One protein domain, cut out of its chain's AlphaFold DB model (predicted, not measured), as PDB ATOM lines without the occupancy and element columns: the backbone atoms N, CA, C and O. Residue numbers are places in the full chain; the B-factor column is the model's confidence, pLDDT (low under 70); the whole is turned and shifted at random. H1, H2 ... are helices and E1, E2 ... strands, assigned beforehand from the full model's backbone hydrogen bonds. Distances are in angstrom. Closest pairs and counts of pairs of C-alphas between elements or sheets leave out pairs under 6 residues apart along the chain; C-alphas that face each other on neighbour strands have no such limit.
ATOM      1  N   ARG A 163     186.033 136.512 153.661       94.62
ATOM      2  CA  ARG A 163     186.312 137.519 152.625       94.62
ATOM      3  C   ARG A 163     187.105 138.672 153.222       94.62
ATOM      4  O   ARG A 163     186.860 139.054 154.361       94.62
ATOM      5  N   ILE A 164     188.009 139.258 152.440       96.88
ATOM      6  CA  ILE A 164     188.886 140.342 152.900       96.88
ATOM      7  C   ILE A 164     188.782 141.530 151.945       96.88
ATOM      8  O   ILE A 164     188.888 141.383 150.727       96.88
ATOM      9  N   ILE A 165     188.612 142.723 152.512       96.69
ATOM     10  CA  ILE A 165     188.708 144.002 151.806       96.69
ATOM     11  C   ILE A 165     189.905 144.751 152.386       96.69
ATOM     12  O   ILE A 165     190.011 144.906 153.598       96.69
ATOM     13  N   VAL A 166     190.798 145.227 151.518       96.81
ATOM     14  CA  VAL A 166     191.951 146.041 151.916       96.81
ATOM     15  C   VAL A 166     191.726 147.473 151.465       96.81
ATOM     16  O   VAL A 166     191.435 147.726 150.292       96.81
ATOM     17  N   MET A 167     191.879 148.410 152.399       95.19
ATOM     18  CA  MET A 167     191.759 149.841 152.143       95.19
ATOM     19  C   MET A 167     193.107 150.545 152.300       95.19
ATOM     20  O   MET A 167     193.864 150.255 153.223       95.19
ATOM     21  N   TYR A 168     193.381 151.516 151.432       95.81
ATOM     22  CA  TYR A 168     194.544 152.397 151.514       95.81
ATOM     23  C   TYR A 168     194.128 153.827 151.168       95.81
ATOM     24  O   TYR A 168     193.495 154.069 150.143       95.81
ATOM     25  N   ARG A 169     194.463 154.786 152.044       94.56
ATOM     26  CA  ARG A 169     194.146 156.224 151.885       94.56
ATOM     27  C   ARG A 169     192.680 156.525 151.520       94.56
ATOM     28  O   ARG A 169     192.402 157.443 150.758       94.56
ATOM     29  N   GLY A 170     191.744 155.779 152.107       92.06
ATOM     30  CA  GLY A 170     190.304 155.982 151.909       92.06
ATOM     31  C   GLY A 170     189.714 155.284 150.681       92.06
ATOM     32  O   GLY A 170     188.520 155.418 150.437       92.06
ATOM     33  N   GLU A 171     190.509 154.509 149.940       93.00
ATOM     34  CA  GLU A 171     190.044 153.731 148.793       93.00
ATOM     35  C   GLU A 171     190.186 152.231 149.036       93.00
ATOM     36  O   GLU A 171     191.134 151.785 149.681       93.00
ATOM     37  N   ILE A 172     189.272 151.442 148.470       95.50
ATOM     38  CA  ILE A 172     189.443 149.991 148.388       95.50
ATOM     39  C   ILE A 172     190.503 149.706 147.325       95.50
ATOM     40  O   ILE A 172     190.349 150.091 146.166       95.50
ATOM     41  N   VAL A 173     191.567 149.018 147.726       96.69
ATOM     42  CA  VAL A 173     192.680 148.633 146.847       96.69
ATOM     43  C   VAL A 173     192.736 147.134 146.588       96.69
ATOM     44  O   VAL A 173     193.316 146.715 145.590       96.69
ATOM     45  N   GLY A 174     192.115 146.324 147.447       95.75
ATOM     46  CA  GLY A 174     192.077 144.872 147.317       95.75
ATOM     47  C   GLY A 174     190.738 144.306 147.766       95.75
ATOM     48  O   GLY A 174     190.143 144.778 148.734       95.75
ATOM     49  N   TYR A 175     190.284 143.278 147.058       96.56
ATOM     50  CA  TYR A 175     189.136 142.455 147.432       96.56
ATOM     51  C   TYR A 175     189.469 140.993 147.168       96.56
ATOM     52  O   TYR A 175     189.813 140.630 146.039       96.56
ATOM     53  N   PHE A 176     189.358 140.180 148.211       96.06
ATOM     54  CA  PHE A 176     189.651 138.760 148.198       96.06
ATOM     55  C   PHE A 176     188.393 137.996 148.626       96.06
ATOM     56  O   PHE A 176     188.036 138.017 149.806       96.06
ATOM     57  N   PRO A 177     187.696 137.327 147.690       93.62
ATOM     58  CA  PRO A 177     186.459 136.602 147.991       93.62
ATOM     59  C   PRO A 177     186.693 135.282 148.743       93.62
ATOM     60  O   PRO A 177     185.730 134.643 149.154       93.62
ATOM     61  N   LYS A 178     187.953 134.850 148.863       92.12
ATOM     62  CA  LYS A 178     188.410 133.693 149.638       92.12
ATOM     63  C   LYS A 178     189.771 134.018 150.243       92.12
ATOM     64  O   LYS A 178     190.531 134.770 149.633       92.12
ATOM     65  N   ASN A 179     190.085 133.422 151.389       89.00
ATOM     66  CA  ASN A 179     191.367 133.589 152.081       89.00
ATOM     67  C   ASN A 179     192.394 132.472 151.794       89.00
ATOM     68  O   ASN A 179     193.530 132.549 152.257       89.00
ATOM     69  N   GLU A 180     192.020 131.440 151.037       87.75
ATOM     70  CA  GLU A 180     192.885 130.293 150.760       87.75
ATOM     71  C   GLU A 180     194.153 130.712 149.995       87.75
ATOM     72  O   GLU A 180     194.082 131.324 148.929       87.75
ATOM     73  N   GLY A 181     195.321 130.384 150.552       86.12
ATOM     74  CA  GLY A 181     196.622 130.710 149.962       86.12
ATOM     75  C   GLY A 181     197.067 132.169 150.123       86.12
ATOM     76  O   GLY A 181     198.148 132.510 149.643       86.12
ATOM     77  N   LEU A 182     196.288 133.024 150.798       93.94
ATOM     78  CA  LEU A 182     196.727 134.380 151.136       93.94
ATOM     79  C   LEU A 182     197.734 134.366 152.283       93.94
ATOM     80  O   LEU A 182     197.591 133.628 153.257       93.94
ATOM     81  N   THR A 183     198.739 135.227 152.172       95.00
ATOM     82  CA  THR A 183     199.780 135.416 153.182       95.00
ATOM     83  C   THR A 183     199.736 136.834 153.740       95.00
ATOM     84  O   THR A 183     199.199 137.752 153.113       95.00
ATOM     85  N   GLU A 184     200.332 137.026 154.917       95.50
ATOM     86  CA  GLU A 184     200.483 138.358 155.512       95.50
ATOM     87  C   GLU A 184     201.299 139.282 154.598       95.50
ATOM     88  O   GLU A 184     200.941 140.440 154.402       95.50
ATOM     89  N   GLU A 185     202.357 138.759 153.974       95.19
ATOM     90  CA  GLU A 185     203.180 139.526 153.037       95.19
ATOM     91  C   GLU A 185     202.357 140.029 151.839       95.19
ATOM     92  O   GLU A 185     202.432 141.208 151.488       95.19
ATOM     93  N   GLU A 186     201.524 139.162 151.251       94.69
ATOM     94  CA  GLU A 186     200.682 139.525 150.112       94.69
ATOM     95  C   GLU A 186     199.716 140.654 150.480       94.69
ATOM     96  O   GLU A 186     199.672 141.673 149.791       94.69
ATOM     97  N   LEU A 187     198.988 140.514 151.595       95.81
ATOM     98  CA  LEU A 187     198.076 141.552 152.086       95.81
ATOM     99  C   LEU A 187     198.821 142.845 152.446       95.81
ATOM    100  O   LEU A 187     198.328 143.940 152.158       95.81
ATOM    101  N   GLY A 188     200.034 142.729 152.992       95.38
ATOM    102  CA  GLY A 188     200.916 143.848 153.308       95.38
ATOM    103  C   GLY A 188     201.215 144.734 152.096       95.38
ATOM    104  O   GLY A 188     201.168 145.961 152.211       95.38
ATOM    105  N   TYR A 189     201.425 144.157 150.907       96.75
ATOM    106  CA  TYR A 189     201.627 144.949 149.687       96.75
ATOM    107  C   TYR A 189     200.411 145.817 149.328       96.75
ATOM    108  O   TYR A 189     200.589 146.958 148.892       96.75
ATOM    109  N   TYR A 190     199.182 145.329 149.528       96.62
ATOM    110  CA  TYR A 190     197.970 146.132 149.310       96.62
ATOM    111  C   TYR A 190     197.812 147.206 150.390       96.62
ATOM    112  O   TYR A 190     197.524 148.357 150.070       96.62
ATOM    113  N   MET A 191     198.065 146.868 151.660       94.44
ATOM    114  CA  MET A 191     197.986 147.822 152.778       94.44
ATOM    115  C   MET A 191     198.982 148.978 152.649       94.44
ATOM    116  O   MET A 191     198.704 150.084 153.106       94.44
ATOM    117  N   LEU A 192     200.135 148.744 152.019       95.38
ATOM    118  CA  LEU A 192     201.141 149.771 151.739       95.38
ATOM    119  C   LEU A 192     200.876 150.540 150.433       95.38
ATOM    120  O   LEU A 192     201.607 151.480 150.121       95.38
ATOM    121  N   GLY A 193     199.847 150.158 149.671       94.56
ATOM    122  CA  GLY A 193     199.527 150.745 148.369       94.56
ATOM    123  C   GLY A 193     200.499 150.355 147.250       94.56
ATOM    124  O   GLY A 193     200.513 151.003 146.208       94.56
ATOM    125  N   VAL A 194     201.318 149.317 147.453       97.12
ATOM    126  CA  VAL A 194     202.258 148.788 146.447       97.12
ATOM    127  C   VAL A 194     201.512 148.006 145.367       97.12
ATOM    128  O   VAL A 194     201.883 148.058 144.197       97.12
ATOM    129  N   ARG A 195     200.449 147.290 145.753       96.44
ATOM    130  CA  ARG A 195     199.566 146.553 144.841       96.44
ATOM    131  C   ARG A 195     198.140 147.083 144.900       96.44
ATOM    132  O   ARG A 195     197.689 147.598 145.922       96.44
ATOM    133  N   ARG A 196     197.430 146.920 143.784       97.06
ATOM    134  CA  ARG A 196     196.009 147.230 143.646       97.06
ATOM    135  C   ARG A 196     195.363 146.225 142.702       97.06
ATOM    136  O   ARG A 196     195.944 145.883 141.677       97.06
ATOM    137  N   HIS A 197     194.171 145.762 143.045       96.50
ATOM    138  CA  HIS A 197     193.343 145.004 142.118       96.50
ATOM    139  C   HIS A 197     192.740 145.921 141.048       96.50
ATOM    140  O   HIS A 197     192.501 147.107 141.276       96.50
ATOM    141  N   GLU A 198     192.443 145.337 139.889       95.56
ATOM    142  CA  GLU A 198     191.667 145.987 138.832       95.56
ATOM    143  C   GLU A 198     190.311 146.486 139.362       95.56
ATOM    144  O   GLU A 198     189.697 145.868 140.240       95.56
ATOM    145  N   GLU A 199     189.795 147.577 138.789       92.88
ATOM    146  CA  GLU A 199     188.519 148.163 139.225       92.88
ATOM    147  C   GLU A 199     187.351 147.173 139.174       92.88
ATOM    148  O   GLU A 199     186.448 147.245 140.006       92.88
ATOM    149  N   SER A 200     187.346 146.264 138.196       92.81
ATOM    150  CA  SER A 200     186.311 145.237 138.059       92.81
ATOM    151  C   SER A 200     186.241 144.351 139.301       92.81
ATOM    152  O   SER A 200     185.159 144.158 139.848       92.81
ATOM    153  N   ARG A 201     187.397 143.905 139.806       92.94
ATOM    154  CA  ARG A 201     187.501 143.106 141.030       92.94
ATOM    155  C   ARG A 201     187.097 143.907 142.264       92.94
ATOM    156  O   ARG A 201     186.430 143.368 143.137       92.94
ATOM    157  N   ILE A 202     187.470 145.183 142.347       91.69
ATOM    158  CA  ILE A 202     187.071 146.054 143.468       91.69
ATOM    159  C   ILE A 202     185.547 146.249 143.493       91.69
ATOM    160  O   ILE A 202     184.940 146.214 144.561       91.69
ATOM    161  N   LYS A 203     184.910 146.408 142.326       90.00
ATOM    162  CA  LYS A 203     183.451 146.577 142.213       90.00
ATOM    163  C   LYS A 203     182.669 145.350 142.687       90.00
ATOM    164  O   LYS A 203     181.564 145.522 143.189       90.00
ATOM    165  N   GLU A 204     183.232 144.144 142.597       90.00
ATOM    166  CA  GLU A 204     182.595 142.935 143.141       90.00
ATOM    167  C   GLU A 204     182.362 143.026 144.657       90.00
ATOM    168  O   GLU A 204     181.333 142.552 145.134       90.00
ATOM    169  N   ALA A 205     183.247 143.704 145.402       84.62
ATOM    170  CA  ALA A 205     183.105 143.890 146.848       84.62
ATOM    171  C   ALA A 205     181.856 144.700 147.241       84.62
ATOM    172  O   ALA A 205     181.416 144.636 148.384       84.62
ATOM    173  N   LEU A 206     181.293 145.484 146.313       76.44
ATOM    174  CA  LEU A 206     180.123 146.336 146.553       76.44
ATOM    175  C   LEU A 206     178.789 145.610 146.319       76.44
ATOM    176  O   LEU A 206     177.736 146.162 146.631       76.44
ATOM    177  N   ILE A 207     178.829 144.421 145.712       73.31
ATOM    178  CA  ILE A 207     177.645 143.688 145.232       73.31
ATOM    179  C   ILE A 207     177.489 142.339 145.964       73.31
ATOM    180  O   ILE A 207     176.416 141.740 145.928       73.31
ATOM    181  N   SER A 208     178.547 141.866 146.631       59.03
ATOM    182  CA  SER A 208     178.607 140.594 147.365       59.03
ATOM    183  C   SER A 208     178.264 140.732 148.842       59.03
ATOM    184  O   SER A 208     177.825 139.724 149.437       59.03
TER     185      SER A 208
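AT A GLANCE: This is residues 163 to 208 of the 208 residues of the protein "ATP-binding cassette domain-containing protein" of Thermotogales bacterium (UniProt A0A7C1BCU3). Look first for a hairpin of two strands, E1 and E2, standing between two short helices: H1 packs on both strands from one side, and H2 packs on E2 from the other side. The two helices stay apart from each other, with the hairpin between them, and the link of residues 192 to 198 runs from H1 across to H2. The printed part has 46 residues, with two named strands and two named helices in the order E1, E2, H1, H2; the sheet has the order E1 - E2 and is antiparallel, and the class is mixed, helices and strands. The whole is compact, with a radius of gyration of the C-alphas of 9.9 A and spans of 27 by 25 by 14 A.

HOW THE PARTS SIT: Begin with E1, residues 164 to 168, and E2, residues 171 to 176, a hairpin whose directions stand at 156 degrees, antiparallel. Compare C-alphas 166 and 174, which face each other at 4.7 A. Along the same pair you will find N 164 and O 176 at 2.9 A and N 176 and O 164 at 2.8 A, both within hydrogen-bond range. Next comes H1, residues 184 to 191; its closest C-alphas to E1 are those of Met 191 and Tyr 168, 5.9 A apart. Towards E2 the closest C-alphas are those of Tyr 190 and Gly 174, 6.3 A apart. H2, residues 199 to 204, comes closest to E2 at the C-alphas of Ile 202 and Tyr 175, 5.7 A apart. H2 is apart from E1, and H1 and H2 are apart too. In H2 every O i to N i+4 pair is within hydrogen-bond range; in H1 it is 3 of 4.

IN THESE COORDINATES: Find C-alpha 164 at (188.886, 140.342, 152.900); from there E1 runs 13.4 A to C-alpha 168. E2 then runs 15.0 A from C-alpha 171 at (190.044, 153.731, 148.793) to C-alpha 176. H1 covers 10.2 A from C-alpha 184 to C-alpha 191. H2 covers 8.8 A and ends at C-alpha 204, at (182.595, 142.935, 143.141).

THE WHOLE: The two C-alphas farthest apart are those of Glu 185 and Ile 207, at 27.0 A. The printed part has no cut. The link from E1 to E2 is tight, with 2 residues; the links from E2 to H1 and from H1 to H2 are short, with 7 residues each. Ser 208, the chain's last residue, is the one printed residue of this model with pLDDT under 70; the mean of the printed part is 92.5.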